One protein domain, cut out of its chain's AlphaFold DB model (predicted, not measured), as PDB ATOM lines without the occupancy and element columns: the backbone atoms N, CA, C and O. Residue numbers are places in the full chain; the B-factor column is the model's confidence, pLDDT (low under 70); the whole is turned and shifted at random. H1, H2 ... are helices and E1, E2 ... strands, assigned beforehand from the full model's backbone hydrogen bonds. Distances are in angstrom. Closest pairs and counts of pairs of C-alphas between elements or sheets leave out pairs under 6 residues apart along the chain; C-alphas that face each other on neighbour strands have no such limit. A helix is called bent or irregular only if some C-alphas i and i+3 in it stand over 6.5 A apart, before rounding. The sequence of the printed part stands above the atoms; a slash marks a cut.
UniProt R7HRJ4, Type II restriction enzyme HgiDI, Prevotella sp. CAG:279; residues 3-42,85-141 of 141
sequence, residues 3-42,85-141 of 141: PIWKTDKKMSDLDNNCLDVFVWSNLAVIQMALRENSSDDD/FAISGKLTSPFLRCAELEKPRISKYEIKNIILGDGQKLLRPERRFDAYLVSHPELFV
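What this domain is: This is residues 3 to 42 and 85 to 141 of the 141 residues of the protein "Type II restriction enzyme HgiDI" of Prevotella sp. CAG:279 (UniProt R7HRJ4). A two-stranded hairpin, E1 and E2, lies in the middle of a long, loose model, with a loose ring of four short helices, H4 to H7, at one end and two helices, H1 and H2, at the other. Residues 37 to 42 stick out beyond H1 and add to the length, while short H3 lies beside E2. The printed part has 97 residues, with two named strands followed by seven named helices; the sheet's order is E1 - E2, antiparallel, and the class is mixed, helices and strands. It is loose, with a radius of gyration of the C-alphas of 16.4 A, and elongated, spanning 55 by 30 by 24 A.

Where its parts are: E1, residues 3 to 7, begins at C-alpha 3 (51.378, -14.614, -24.465) and is 13.6 A long. E2, residues 14 to 22, is 18.4 A long and bends by 81 degrees at residue 17. H1, residues 26 to 34, is 12.6 A long. After the cut come H2, residues 89 to 96, 9.6 A long from C-alpha 89 (42.521, -13.425, -14.334), and H3, residues 99 to 102. H4, residues 108 to 115, is 11.6 A long, and H5 holds residues 119 to 122. H6, residues 127 to 135, is 12.5 A long, and H7, residues 137 to 140, ends at C-alpha 140 (52.711, -5.418, -42.420). H2 and H4 are only just irregular: C-alphas 91 and 94 are 6.7 A apart, C-alphas 109 and 112 6.6 A.

How they stand to each other: E1 and E2 form a hairpin, antiparallel at 161 degrees, with N 4 and O 20 at 2.8 A and N 6 and O 18 at 2.9 A, within hydrogen-bond range. Residues 17 to 19 of E2 also pair, antiparallel, with residues 106 to 107. The closest C-alphas of E2 and H4 are those of Asn 16 and Lys 108, 5.7 A apart; for E2 and H3 they are those of Asp 20 and Glu 100, 7.4 A. H4 and H7 touch, closest at the C-alphas of Lys 112 and Phe 140, 5.1 A. H4 and H5 are close but not clearly touching, with the C-alphas of Ile 114 and Gln 120 at 7.3 A. The closest C-alphas of E1 and H6 are those of Trp 5 and Phe 129, 7.7 A apart. H1 and H2 only just touch, with 3 pairs of C-alphas within 8 A, the closest those of Met 32 and Leu 91 at 6.1 A; they run opposite ways at a steep tilt of 40 degrees. H1 and H6 have every O i to N i+4 pair within hydrogen-bond range, H2 and H4 each 2 of 4, and H3, H5 and H7 are too short for such a pair.

The domain as a whole: The two C-alphas farthest apart, those of Asp 41 and Val 141, are 56.0 A apart. Residues 43 to 84 are not printed, and C-alphas 42 and 85 are 17.4 A apart across this cut. Of the links printed whole, none is long. Mean pLDDT of the printed part is 87.8, with residues 37 to 39 and 125 under 70.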
ATOM      1  N   PRO A   3      51.115 -15.820 -23.690       89.31
ATOM      2  CA  PRO A   3      51.378 -14.614 -24.465       89.31
ATOM      3  C   PRO A   3      50.544 -13.448 -23.926       89.31
ATOM      4  O   PRO A   3      49.423 -13.641 -23.447       89.31
ATOM      5  N   ILE A   4      51.094 -12.244 -24.024       90.62
ATOM      6  CA  ILE A   4      50.438 -10.987 -23.681       90.62
ATOM      7  C   ILE A   4      50.470 -10.096 -24.909       90.62
ATOM      8  O   ILE A   4      51.509  -9.951 -25.550       90.62
ATOM      9  N   TRP A   5      49.328  -9.491 -25.205       91.69
ATOM     10  CA  TRP A   5      49.206  -8.418 -26.174       91.69
ATOM     11  C   TRP A   5      48.366  -7.303 -25.552       91.69
ATOM     12  O   TRP A   5      47.326  -7.560 -24.941       91.69
ATOM     13  N   LYS A   6      48.858  -6.069 -25.637       92.00
ATOM     14  CA  LYS A   6      48.263  -4.903 -24.981       92.00
ATOM     15  C   LYS A   6      47.727  -3.921 -26.016       92.00
ATOM     16  O   LYS A   6      48.420  -3.570 -26.970       92.00
ATOM     17  N   THR A   7      46.503  -3.459 -25.799       91.31
ATOM     18  CA  THR A   7      45.894  -2.395 -26.597       91.31
ATOM     19  C   THR A   7      46.183  -1.027 -25.995       91.31
ATOM     20  O   THR A   7      46.531  -0.896 -24.817       91.31
ATOM     21  N   ASP A   8      45.973   0.011 -26.790       89.62
ATOM     22  CA  ASP A   8      45.857   1.369 -26.297       89.62
ATOM     23  C   ASP A   8      44.700   1.500 -25.280       89.62
ATOM     24  O   ASP A   8      43.853   0.615 -25.098       89.62
ATOM     25  N   LYS A   9      44.649   2.642 -24.589       83.50
ATOM     26  CA  LYS A   9      43.606   2.922 -23.586       83.50
ATOM     27  C   LYS A   9      42.192   3.005 -24.182       83.50
ATOM     28  O   LYS A   9      41.229   2.999 -23.421       83.50
ATOM     29  N   LYS A  10      42.066   3.132 -25.506       84.00
ATOM     30  CA  LYS A  10      40.792   3.251 -26.230       84.00
ATOM     31  C   LYS A  10      40.318   1.908 -26.797       84.00
ATOM     32  O   LYS A  10      39.212   1.845 -27.321       84.00
ATOM     33  N   MET A  11      41.127   0.853 -26.653       79.81
ATOM     34  CA  MET A  11      40.941  -0.464 -27.263       79.81
ATOM     35  C   MET A  11      40.757  -0.413 -28.787       79.81
ATOM     36  O   MET A  11      40.119  -1.293 -29.359       79.81
ATOM     37  N   SER A  12      41.300   0.623 -29.431       83.50
ATOM     38  CA  SER A  12      41.219   0.814 -30.881       83.50
ATOM     39  C   SER A  12      42.409   0.214 -31.614       83.50
ATOM     40  O   SER A  12      42.224  -0.338 -32.690       83.50
ATOM     41  N   ASP A  13      43.603   0.308 -31.027       90.00
ATOM     42  CA  ASP A  13      44.854  -0.154 -31.634       90.00
ATOM     43  C   ASP A  13      45.738  -0.863 -30.586       90.00
ATOM     44  O   ASP A  13      45.467  -0.818 -29.382       90.00
ATOM     45  N   LEU A  14      46.811  -1.519 -31.018       92.19
ATOM     46  CA  LEU A  14      47.894  -1.994 -30.165       92.19
ATOM     47  C   LEU A  14      48.703  -0.820 -29.607       92.19
ATOM     48  O   LEU A  14      48.993   0.165 -30.296       92.19
ATOM     49  N   ASP A  15      49.125  -0.970 -28.350       94.31
ATOM     50  CA  ASP A  15      50.097  -0.068 -27.735       94.31
ATOM     51  C   ASP A  15      51.429  -0.121 -28.522       94.31
ATOM     52  O   ASP A  15      51.733  -1.107 -29.198       94.31
ATOM     53  N   ASN A  16      52.257   0.923 -28.440       93.56
ATOM     54  CA  ASN A  16      53.557   0.931 -29.126       93.56
ATOM     55  C   ASN A  16      54.437  -0.234 -28.671       93.56
ATOM     56  O   ASN A  16      55.156  -0.812 -29.479       93.56
ATOM     57  N   ASN A  17      54.335  -0.561 -27.386       95.50
ATOM     58  CA  ASN A  17      54.978  -1.661 -26.692       95.50
ATOM     59  C   ASN A  17      53.873  -2.622 -26.257       95.50
ATOM     60  O   ASN A  17      53.268  -2.422 -25.203       95.50
ATOM     61  N   CYS A  18      53.550  -3.611 -27.090       94.06
ATOM     62  CA  CYS A  18      52.332  -4.396 -26.912       94.06
ATOM     63  C   CYS A  18      52.557  -5.878 -26.656       94.06
ATOM     64  O   CYS A  18      51.687  -6.454 -26.012       94.06
ATOM     65  N   LEU A  19      53.658  -6.494 -27.099       94.06
ATOM     66  CA  LEU A  19      53.823  -7.948 -26.996       94.06
ATOM     67  C   LEU A  19      54.833  -8.347 -25.917       94.06
ATOM     68  O   LEU A  19      55.910  -7.761 -25.786       94.06
ATOM     69  N   ASP A  20      54.481  -9.378 -25.156       93.62
ATOM     70  CA  ASP A  20      55.388 -10.072 -24.242       93.62
ATOM     71  C   ASP A  20      54.906 -11.512 -23.982       93.62
ATOM     72  O   ASP A  20      53.860 -11.943 -24.473       93.62
ATOM     73  N   VAL A  21      55.659 -12.274 -23.193       91.38
ATOM     74  CA  VAL A  21      55.304 -13.628 -22.773       91.38
ATOM     75  C   VAL A  21      55.657 -13.859 -21.308       91.38
ATOM     76  O   VAL A  21      56.776 -13.616 -20.862       91.38
ATOM     77  N   PHE A  22      54.707 -14.422 -20.565       92.06
ATOM     78  CA  PHE A  22      54.953 -14.940 -19.225       92.06
ATOM     79  C   PHE A  22      55.216 -16.441 -19.263       92.06
ATOM     80  O   PHE A  22      54.472 -17.228 -19.863       92.06
ATOM     81  N   VAL A  23      56.275 -16.865 -18.578       91.69
ATOM     82  CA  VAL A  23      56.610 -18.278 -18.406       91.69
ATOM     83  C   VAL A  23      56.275 -18.684 -16.978       91.69
ATOM     84  O   VAL A  23      56.886 -18.227 -16.019       91.69
ATOM     85  N   TRP A  24      55.278 -19.553 -16.847       91.00
ATOM     86  CA  TRP A  24      54.832 -20.086 -15.567       91.00
ATOM     87  C   TRP A  24      55.612 -21.349 -15.213       91.00
ATOM     88  O   TRP A  24      55.681 -22.272 -16.025       91.00
ATOM     89  N   SER A  25      56.150 -21.413 -13.996       92.44
ATOM     90  CA  SER A  25      56.665 -22.665 -13.443       92.44
ATOM     91  C   SER A  25      55.514 -23.582 -13.020       92.44
ATOM     92  O   SER A  25      54.416 -23.113 -12.705       92.44
ATOM     93  N   ASN A  26      55.774 -24.890 -12.940       91.06
ATOM     94  CA  ASN A  26      54.787 -25.855 -12.440       91.06
ATOM     95  C   ASN A  26      54.282 -25.463 -11.042       91.06
ATOM     96  O   ASN A  26      53.082 -25.489 -10.783       91.06
ATOM     97  N   LEU A  27      55.192 -25.021 -10.166       90.75
ATOM     98  CA  LEU A  27      54.846 -24.577  -8.817       90.75
ATOM     99  C   LEU A  27      53.921 -23.353  -8.828       90.75
ATOM    100  O   LEU A  27      52.969 -23.319  -8.055       90.75
ATOM    101  N   ALA A  28      54.162 -22.372  -9.705       89.69
ATOM    102  CA  ALA A  28      53.307 -21.190  -9.808       89.69
ATOM    103  C   ALA A  28      51.874 -21.567 -10.211       89.69
ATOM    104  O   ALA A  28      50.920 -21.083  -9.607       89.69
ATOM    105  N   VAL A  29      51.714 -22.480 -11.177       89.06
ATOM    106  CA  VAL A  29      50.392 -22.967 -11.609       89.06
ATOM    107  C   VAL A  29      49.663 -23.681 -10.468       89.06
ATOM    108  O   VAL A  29      48.493 -23.395 -10.220       89.06
ATOM    109  N   ILE A  30      50.360 -24.554  -9.735       90.50
ATOM    110  CA  ILE A  30      49.796 -25.271  -8.580       90.50
ATOM    111  C   ILE A  30      49.371 -24.284  -7.486       90.50
ATOM    112  O   ILE A  30      48.245 -24.342  -7.000       90.50
ATOM    113  N   GLN A  31      50.241 -23.333  -7.134       89.19
ATOM    114  CA  GLN A  31      49.956 -22.300  -6.136       89.19
ATOM    115  C   GLN A  31      48.753 -21.434  -6.526       89.19
ATOM    116  O   GLN A  31      47.922 -21.122  -5.677       89.19
ATOM    117  N   MET A  32      48.623 -21.061  -7.801       88.75
ATOM    118  CA  MET A  32      47.466 -20.304  -8.281       88.75
ATOM    119  C   MET A  32      46.163 -21.110  -8.187       88.75
ATOM    120  O   MET A  32      45.143 -20.552  -7.788       88.75
ATOM    121  N   ALA A  33      46.193 -22.407  -8.504       86.62
ATOM    122  CA  ALA A  33      45.027 -23.284  -8.396       86.62
ATOM    123  C   ALA A  33      44.596 -23.528  -6.934       86.62
ATOM    124  O   ALA A  33      43.406 -23.665  -6.664       86.62
ATOM    125  N   LEU A  34      45.538 -23.527  -5.985       87.56
ATOM    126  CA  LEU A  34      45.263 -23.681  -4.550       87.56
ATOM    127  C   LEU A  34      44.660 -22.434  -3.887       87.56
ATOM    128  O   LEU A  34      44.053 -22.542  -2.829       87.56
ATOM    129  N   ARG A  35      44.827 -21.244  -4.479       81.44
ATOM    130  CA  ARG A  35      44.381 -19.959  -3.901       81.44
ATOM    131  C   ARG A  35      42.890 -19.664  -4.086       81.44
ATOM    132  O   ARG A  35      42.436 -18.567  -3.756       81.44
ATOM    133  N   GLU A  36      42.128 -20.596  -4.644       76.94
ATOM    134  CA  GLU A  36      40.685 -20.442  -4.776       76.94
ATOM    135  C   GLU A  36      39.996 -20.692  -3.428       76.94
ATOM    136  O   GLU A  36      39.793 -21.827  -3.011       76.94
ATOM    137  N   ASN A  37      39.620 -19.603  -2.757       66.81
ATOM    138  CA  ASN A  37      38.789 -19.639  -1.557       66.81
ATOM    139  C   ASN A  37      37.310 -19.640  -1.971       66.81
ATOM    140  O   ASN A  37      36.655 -18.598  -1.920       66.81
ATOM    141  N   SER A  38      36.796 -20.773  -2.447       66.06
ATOM    142  CA  SER A  38      35.351 -20.975  -2.581       66.06
ATOM    143  C   SER A  38      34.815 -21.550  -1.272       66.06
ATOM    144  O   SER A  38      35.233 -22.629  -0.858       66.06
ATOM    145  N   SER A  39      33.911 -20.823  -0.618       58.75
ATOM    146  CA  SER A  39      33.160 -21.280   0.560       58.75
ATOM    147  C   SER A  39      31.864 -22.004   0.176       58.75
ATOM    148  O   SER A  39      30.922 -22.011   0.962       58.75
ATOM    149  N   ASP A  40      31.791 -22.533  -1.045       70.56
ATOM    150  CA  ASP A  40      30.622 -23.257  -1.532       70.56
ATOM    151  C   ASP A  40      30.667 -24.713  -1.054       70.56
ATOM    152  O   ASP A  40      31.744 -25.294  -0.902       70.56
ATOM    153  N   ASP A  41      29.492 -25.317  -0.870       72.56
ATOM    154  CA  ASP A  41      29.330 -26.716  -0.441       72.56
ATOM    155  C   ASP A  41      29.809 -27.746  -1.489       72.56
ATOM    156  O   ASP A  41      29.761 -28.952  -1.244       72.56
ATOM    157  N   ASP A  42      30.263 -27.293  -2.664       83.88
ATOM    158  CA  ASP A  42      30.670 -28.148  -3.778       83.88
ATOM    159  C   ASP A  42      32.095 -27.855  -4.272       83.88
ATOM    160  O   ASP A  42      32.655 -26.768  -4.117       83.88
ATOM    161  N   PHE A  85      42.844 -26.960 -15.007       80.62
ATOM    162  CA  PHE A  85      43.872 -25.916 -14.845       80.62
ATOM    163  C   PHE A  85      43.560 -24.554 -15.503       80.62
ATOM    164  O   PHE A  85      44.441 -23.699 -15.580       80.62
ATOM    165  N   ALA A  86      42.328 -24.292 -15.959       86.69
ATOM    166  CA  ALA A  86      41.951 -22.953 -16.405       86.69
ATOM    167  C   ALA A  86      41.770 -22.025 -15.193       86.69
ATOM    168  O   ALA A  86      40.782 -22.120 -14.457       86.69
ATOM    169  N   ILE A  87      42.713 -21.104 -15.018       87.44
ATOM    170  CA  ILE A  87      42.771 -20.167 -13.892       87.44
ATOM    171  C   ILE A  87      42.245 -18.799 -14.338       87.44
ATOM    172  O   ILE A  87      42.531 -18.330 -15.439       87.44
ATOM    173  N   SER A  88      41.436 -18.159 -13.493       86.31
ATOM    174  CA  SER A  88      40.864 -16.845 -13.792       86.31
ATOM    175  C   SER A  88      41.904 -15.726 -13.681       86.31
ATOM    176  O   SER A  88      42.850 -15.806 -12.896       86.31
ATOM    177  N   GLY A  89      41.673 -14.622 -14.401       85.62
ATOM    178  CA  GLY A  89      42.521 -13.425 -14.334       85.62
ATOM    179  C   GLY A  89      42.676 -12.852 -12.919       85.62
ATOM    180  O   GLY A  89      43.716 -12.295 -12.582       85.62
ATOM    181  N   LYS A  90      41.669 -13.041 -12.054       86.19
ATOM    182  CA  LYS A  90      41.708 -12.613 -10.648       86.19
ATOM    183  C   LYS A  90      42.809 -13.331  -9.859       86.19
ATOM    184  O   LYS A  90      43.446 -12.713  -9.013       86.19
ATOM    185  N   LEU A  91      43.031 -14.616 -10.140       87.19
ATOM    186  CA  LEU A  91      44.042 -15.434  -9.468       87.19
ATOM    187  C   LEU A  91      45.434 -15.266 -10.091       87.19
ATOM    188  O   LEU A  91      46.423 -15.327  -9.365       87.19
ATOM    189  N   THR A  92      45.524 -15.022 -11.403       88.88
ATOM    190  CA  THR A  92      46.813 -14.805 -12.085       88.88
ATOM    191  C   THR A  92      47.362 -13.392 -11.887       88.88
ATOM    192  O   THR A  92      48.575 -13.221 -11.787       88.88
ATOM    193  N   SER A  93      46.497 -12.377 -11.771       88.94
ATOM    194  CA  SER A  93      46.889 -10.962 -11.685       88.94
ATOM    195  C   SER A  93      47.961 -10.662 -10.627       88.94
ATOM    196  O   SER A  93      48.922  -9.981 -10.980       88.94
ATOM    197  N   PRO A  94      47.891 -11.168  -9.378       88.62
ATOM    198  CA  PRO A  94      48.921 -10.902  -8.371       88.62
ATOM    199  C   PRO A  94      50.328 -11.353  -8.775       88.62
ATOM    200  O   PRO A  94      51.299 -10.741  -8.346       88.62
ATOM    201  N   PHE A  95      50.439 -12.397  -9.599       87.44
ATOM    202  CA  PHE A  95      51.716 -12.946 -10.054       87.44
ATOM    203  C   PHE A  95      52.236 -12.291 -11.340       87.44
ATOM    204  O   PHE A  95      53.392 -12.485 -11.698       87.44
ATOM    205  N   LEU A  96      51.389 -11.531 -12.037       89.12
ATOM    206  CA  LEU A  96      51.732 -10.828 -13.273       89.12
ATOM    207  C   LEU A  96      52.175  -9.375 -13.032       89.12
ATOM    208  O   LEU A  96      52.520  -8.680 -13.980       89.12
ATOM    209  N   ARG A  97      52.134  -8.884 -11.787       90.00
ATOM    210  CA  ARG A  97      52.502  -7.499 -11.454       90.00
ATOM    211  C   ARG A  97      54.010  -7.300 -11.585       90.00
ATOM    212  O   ARG A  97      54.757  -7.584 -10.653       90.00
ATOM    213  N   CYS A  98      54.437  -6.794 -12.731       92.06
ATOM    214  CA  CYS A  98      55.815  -6.413 -13.001       92.06
ATOM    215  C   CYS A  98      55.876  -5.304 -14.059       92.06
ATOM    216  O   CYS A  98      54.877  -4.999 -14.718       92.06
ATOM    217  N   ALA A  99      57.061  -4.718 -14.231       93.38
ATOM    218  CA  ALA A  99      57.292  -3.646 -15.197       93.38
ATOM    219  C   ALA A  99      57.024  -4.098 -16.644       93.38
ATOM    220  O   ALA A  99      56.537  -3.316 -17.458       93.38
ATOM    221  N   GLU A 100      57.272  -5.373 -16.953       93.00
ATOM    222  CA  GLU A 100      57.042  -5.963 -18.275       93.00
ATOM    223  C   GLU A 100      55.549  -6.069 -18.617       93.00
ATOM    224  O   GLU A 100      55.185  -5.996 -19.788       93.00
ATOM    225  N   LEU A 101      54.659  -6.189 -17.622       91.50
ATOM    226  CA  LEU A 101      53.218  -6.115 -17.876       91.50
ATOM    227  C   LEU A 101      52.771  -4.672 -18.154       91.50
ATOM    228  O   LEU A 101      51.898  -4.438 -18.991       91.50
ATOM    229  N   GLU A 102      53.351  -3.699 -17.447       91.38
ATOM    230  CA  GLU A 102      53.028  -2.281 -17.632       91.38
ATOM    231  C   GLU A 102      53.498  -1.775 -19.000       91.38
ATOM    232  O   GLU A 102      52.744  -1.095 -19.711       91.38
ATOM    233  N   LYS A 103      54.720  -2.156 -19.385       94.12
ATOM    234  CA  LYS A 103      55.347  -1.827 -20.663       94.12
ATOM    235  C   LYS A 103      55.974  -3.087 -21.287       94.12
ATOM    236  O   LYS A 103      57.166  -3.327 -21.086       94.12
ATOM    237  N   PRO A 104      55.192  -3.854 -22.071       95.25
ATOM    238  CA  PRO A 104      55.683  -4.997 -22.841       95.25
ATOM    239  C   PRO A 104      56.946  -4.679 -23.650       95.25
ATOM    240  O   PRO A 104      57.148  -3.553 -24.115       95.25
ATOM    241  N   ARG A 105      57.829  -5.664 -23.816       95.00
ATOM    242  CA  ARG A 105      59.149  -5.426 -24.424       95.00
ATOM    243  C   ARG A 105      59.114  -5.283 -25.941       95.00
ATOM    244  O   ARG A 105      59.940  -4.562 -26.495       95.00
ATOM    245  N   ILE A 106      58.184  -5.956 -26.608       95.31
ATOM    246  CA  ILE A 106      58.157  -6.040 -28.067       95.31
ATOM    247  C   ILE A 106      57.174  -5.012 -28.622       95.31
ATOM    248  O   ILE A 106      56.030  -4.889 -28.169       95.31
ATOM    249  N   SER A 107      57.639  -4.265 -29.621       94.75
ATOM    250  CA  SER A 107      56.833  -3.249 -30.279       94.75
ATOM    251  C   SER A 107      55.840  -3.848 -31.270       94.75
ATOM    252  O   SER A 107      56.120  -4.877 -31.881       94.75
ATOM    253  N   LYS A 108      54.713  -3.167 -31.509       93.38
ATOM    254  CA  LYS A 108      53.772  -3.568 -32.568       93.38
ATOM    255  C   LYS A 108      54.406  -3.601 -33.962       93.38
ATOM    256  O   LYS A 108      53.992  -4.398 -34.793       93.38
ATOM    257  N   TYR A 109      55.452  -2.809 -34.202       92.88
ATOM    258  CA  TYR A 109      56.170  -2.804 -35.481       92.88
ATOM    259  C   TYR A 109      57.028  -4.060 -35.708       92.88
ATOM    260  O   TYR A 109      57.423  -4.324 -36.839       92.88
ATOM    261  N   GLU A 110      57.272  -4.868 -34.669       94.31
ATOM    262  CA  GLU A 110      57.966  -6.159 -34.791       94.31
ATOM    263  C   GLU A 110      57.042  -7.288 -35.269       94.31
ATOM    264  O   GLU A 110      57.521  -8.353 -35.656       94.31
ATOM    265  N   ILE A 111      55.720  -7.077 -35.286       92.88
ATOM    266  CA  ILE A 111      54.742  -8.092 -35.711       92.88
ATOM    267  C   ILE A 111      55.054  -8.593 -37.119       92.88
ATOM    268  O   ILE A 111      55.014  -9.798 -37.361       92.88
ATOM    269  N   LYS A 112      55.434  -7.699 -38.036       93.25
ATOM    270  CA  LYS A 112      55.808  -8.100 -39.391       93.25
ATOM    271  C   LYS A 112      57.022  -9.024 -39.419       93.25
ATOM    272  O   LYS A 112      57.017  -9.976 -40.184       93.25
ATOM    273  N   ASN A 113      58.006  -8.814 -38.547       93.12
ATOM    274  CA  ASN A 113      59.194  -9.667 -38.462       93.12
ATOM    275  C   ASN A 113      58.877 -11.034 -37.838       93.12
ATOM    276  O   ASN A 113      59.535 -12.022 -38.145       93.12
ATOM    277  N   ILE A 114      57.869 -11.092 -36.961       90.56
ATOM    278  CA  ILE A 114      57.402 -12.328 -36.320       90.56
ATOM    279  C   ILE A 114      56.544 -13.168 -37.277       90.56
ATOM    280  O   ILE A 114      56.581 -14.395 -37.222       90.56
ATOM    281  N   ILE A 115      55.735 -12.515 -38.113       90.81
ATOM    282  CA  ILE A 115      54.726 -13.170 -38.950       90.81
ATOM    283  C   ILE A 115      55.228 -13.407 -40.376       90.81
ATOM    284  O   ILE A 115      55.046 -14.503 -40.893       90.81
ATOM    285  N   LEU A 116      55.836 -12.416 -41.035       91.00
ATOM    286  CA  LEU A 116      56.288 -12.563 -42.422       91.00
ATOM    287  C   LEU A 116      57.435 -13.581 -42.524       91.00
ATOM    288  O   LEU A 116      58.181 -13.804 -41.574       91.00
ATOM    289  N   GLY A 117      57.579 -14.210 -43.694       90.62
ATOM    290  CA  GLY A 117      58.584 -15.260 -43.896       90.62
ATOM    291  C   GLY A 117      58.209 -16.595 -43.247       90.62
ATOM    292  O   GLY A 117      59.083 -17.307 -42.766       90.62
ATOM    293  N   ASP A 118      56.914 -16.931 -43.240       90.00
ATOM    294  CA  ASP A 118      56.361 -18.171 -42.681       90.00
ATOM    295  C   ASP A 118      56.436 -18.311 -41.147       90.00
ATOM    296  O   ASP A 118      56.148 -19.384 -40.609       90.00
ATOM    297  N   GLY A 119      56.734 -17.232 -40.415       86.31
ATOM    298  CA  GLY A 119      56.799 -17.247 -38.951       86.31
ATOM    299  C   GLY A 119      55.473 -17.627 -38.282       86.31
ATOM    300  O   GLY A 119      55.462 -18.347 -37.282       86.31
ATOM    301  N   GLN A 120      54.336 -17.287 -38.897       85.25
ATOM    302  CA  GLN A 120      53.007 -17.708 -38.444       85.25
ATOM    303  C   GLN A 120      52.833 -19.233 -38.374       85.25
ATOM    304  O   GLN A 120      52.055 -19.715 -37.553       85.25
ATOM    305  N   LYS A 121      53.571 -20.013 -39.182       87.75
ATOM    306  CA  LYS A 121      53.518 -21.489 -39.148       87.75
ATOM    307  C   LYS A 121      54.119 -22.068 -37.864       87.75
ATOM    308  O   LYS A 121      53.838 -23.214 -37.521       87.75
ATOM    309  N   LEU A 122      54.943 -21.289 -37.161       86.38
ATOM    310  CA  LEU A 122      55.581 -21.672 -35.900       86.38
ATOM    311  C   LEU A 122      54.744 -21.279 -34.675       86.38
ATOM    312  O   LEU A 122      55.066 -21.670 -33.552       86.38
ATOM    313  N   LEU A 123      53.671 -20.512 -34.875       81.69
ATOM    314  CA  LEU A 123      52.843 -19.981 -33.805       81.69
ATOM    315  C   LEU A 123      51.554 -20.791 -33.653       81.69
ATOM    316  O   LEU A 123      51.007 -21.348 -34.601       81.69
ATOM    317  N   ARG A 124      51.046 -20.837 -32.419       76.69
ATOM    318  CA  ARG A 124      49.676 -21.270 -32.118       76.69
ATOM    319  C   ARG A 124      48.892 -20.033 -31.716       76.69
ATOM    320  O   ARG A 124      48.949 -19.657 -30.542       76.69
ATOM    321  N   PRO A 125      48.269 -19.352 -32.677       66.62
ATOM    322  CA  PRO A 125      47.769 -18.022 -32.424       66.62
ATOM    323  C   PRO A 125      46.562 -17.998 -31.483       66.62
ATOM    324  O   PRO A 125      45.823 -18.974 -31.324       66.62
ATOM    325  N   GLU A 126      46.371 -16.846 -30.846       83.62
ATOM    326  CA  GLU A 126      45.187 -16.549 -30.053       83.62
ATOM    327  C   GLU A 126      44.128 -15.916 -30.963       83.62
ATOM    328  O   GLU A 126      44.403 -14.968 -31.694       83.62
ATOM    329  N   ARG A 127      42.901 -16.445 -30.918       85.75
ATOM    330  CA  ARG A 127      41.832 -16.116 -31.873       85.75
ATOM    331  C   ARG A 127      41.528 -14.616 -31.971       85.75
ATOM    332  O   ARG A 127      41.192 -14.149 -33.056       85.75
ATOM    333  N   ARG A 128      41.544 -13.872 -30.858       86.31
ATOM    334  CA  ARG A 128      41.240 -12.430 -30.883       86.31
ATOM    335  C   ARG A 128      42.398 -11.627 -31.459       86.31
ATOM    336  O   ARG A 128      42.146 -10.712 -32.236       86.31
ATOM    337  N   PHE A 129      43.630 -11.990 -31.121       88.81
ATOM    338  CA  PHE A 129      44.816 -11.387 -31.710       88.81
ATOM    339  C   PHE A 129      44.879 -11.627 -33.224       88.81
ATOM    340  O   PHE A 129      45.103 -10.685 -33.973       88.81
ATOM    341  N   ASP A 130      44.561 -12.832 -33.702       88.00
ATOM    342  CA  ASP A 130      44.478 -13.109 -35.145       88.00
ATOM    343  C   ASP A 130      43.451 -12.240 -35.856       88.00
ATOM    344  O   ASP A 130      43.739 -11.657 -36.901       88.00
ATOM    345  N   ALA A 131      42.248 -12.135 -35.287       88.81
ATOM    346  CA  ALA A 131      41.205 -11.287 -35.849       88.81
ATOM    347  C   ALA A 131      41.675  -9.830 -35.950       88.81
ATOM    348  O   ALA A 131      41.394  -9.167 -36.945       88.81
ATOM    349  N   TYR A 132      42.428  -9.367 -34.949       89.75
ATOM    350  CA  TYR A 132      43.031  -8.044 -34.949       89.75
ATOM    351  C   TYR A 132      44.085  -7.885 -36.056       89.75
ATOM    352  O   TYR A 132      44.061  -6.885 -36.767       89.75
ATOM    353  N   LEU A 133      44.983  -8.857 -36.246       89.50
ATOM    354  CA  LEU A 133      46.002  -8.802 -37.302       89.50
ATOM    355  C   LEU A 133      45.382  -8.779 -38.703       89.50
ATOM    356  O   LEU A 133      45.828  -8.028 -39.565       89.50
ATOM    357  N   VAL A 134      44.333  -9.575 -38.925       88.69
ATOM    358  CA  VAL A 134      43.611  -9.618 -40.205       88.69
ATOM    359  C   VAL A 134      42.915  -8.289 -40.505       88.69
ATOM    360  O   VAL A 134      42.823  -7.904 -41.669       88.69
ATOM    361  N   SER A 135      42.429  -7.579 -39.483       89.19
ATOM    362  CA  SER A 135      41.741  -6.299 -39.675       89.19
ATOM    363  C   SER A 135      42.674  -5.092 -39.805       89.19
ATOM    364  O   SER A 135      42.184  -4.017 -40.134       89.19
ATOM    365  N   HIS A 136      43.980  -5.260 -39.564       90.19
ATOM    366  CA  HIS A 136      44.978  -4.183 -39.533       90.19
ATOM    367  C   HIS A 136      46.173  -4.488 -40.463       90.19
ATOM    368  O   HIS A 136      47.296  -4.720 -39.995       90.19
ATOM    369  N   PRO A 137      45.960  -4.543 -41.796       89.06
ATOM    370  CA  PRO A 137      47.010  -4.869 -42.763       89.06
ATOM    371  C   PRO A 137      48.174  -3.864 -42.773       89.06
ATOM    372  O   PRO A 137      49.280  -4.210 -43.187       89.06
ATOM    373  N   GLU A 138      47.965  -2.640 -42.289       89.06
ATOM    374  CA  GLU A 138      48.994  -1.606 -42.163       89.06
ATOM    375  C   GLU A 138      50.154  -1.996 -41.234       89.06
ATOM    376  O   GLU A 138      51.242  -1.442 -41.360       89.06
ATOM    377  N   LEU A 139      49.966  -2.984 -40.350       86.88
ATOM    378  CA  LEU A 139      51.034  -3.532 -39.502       86.88
ATOM    379  C   LEU A 139      52.116  -4.281 -40.297       86.88
ATOM    380  O   LEU A 139      53.188  -4.561 -39.756       86.88
ATOM    381  N   PHE A 140      51.836  -4.624 -41.556       87.25
ATOM    382  CA  PHE A 140      52.711  -5.418 -42.420       87.25
ATOM    383  C   PHE A 140      53.374  -4.615 -43.543       87.25
ATOM    384  O   PHE A 140      54.093  -5.199 -44.355       87.25
ATOM    385  N   VAL A 141      53.149  -3.299 -43.582       81.38
ATOM    386  CA  VAL A 141      53.797  -2.363 -44.517       81.38
ATOM    387  C   VAL A 141      55.151  -1.899 -43.951       81.38
ATOM    388  O   VAL A 141      56.092  -1.724 -44.751       81.38
TER     389      VAL A 141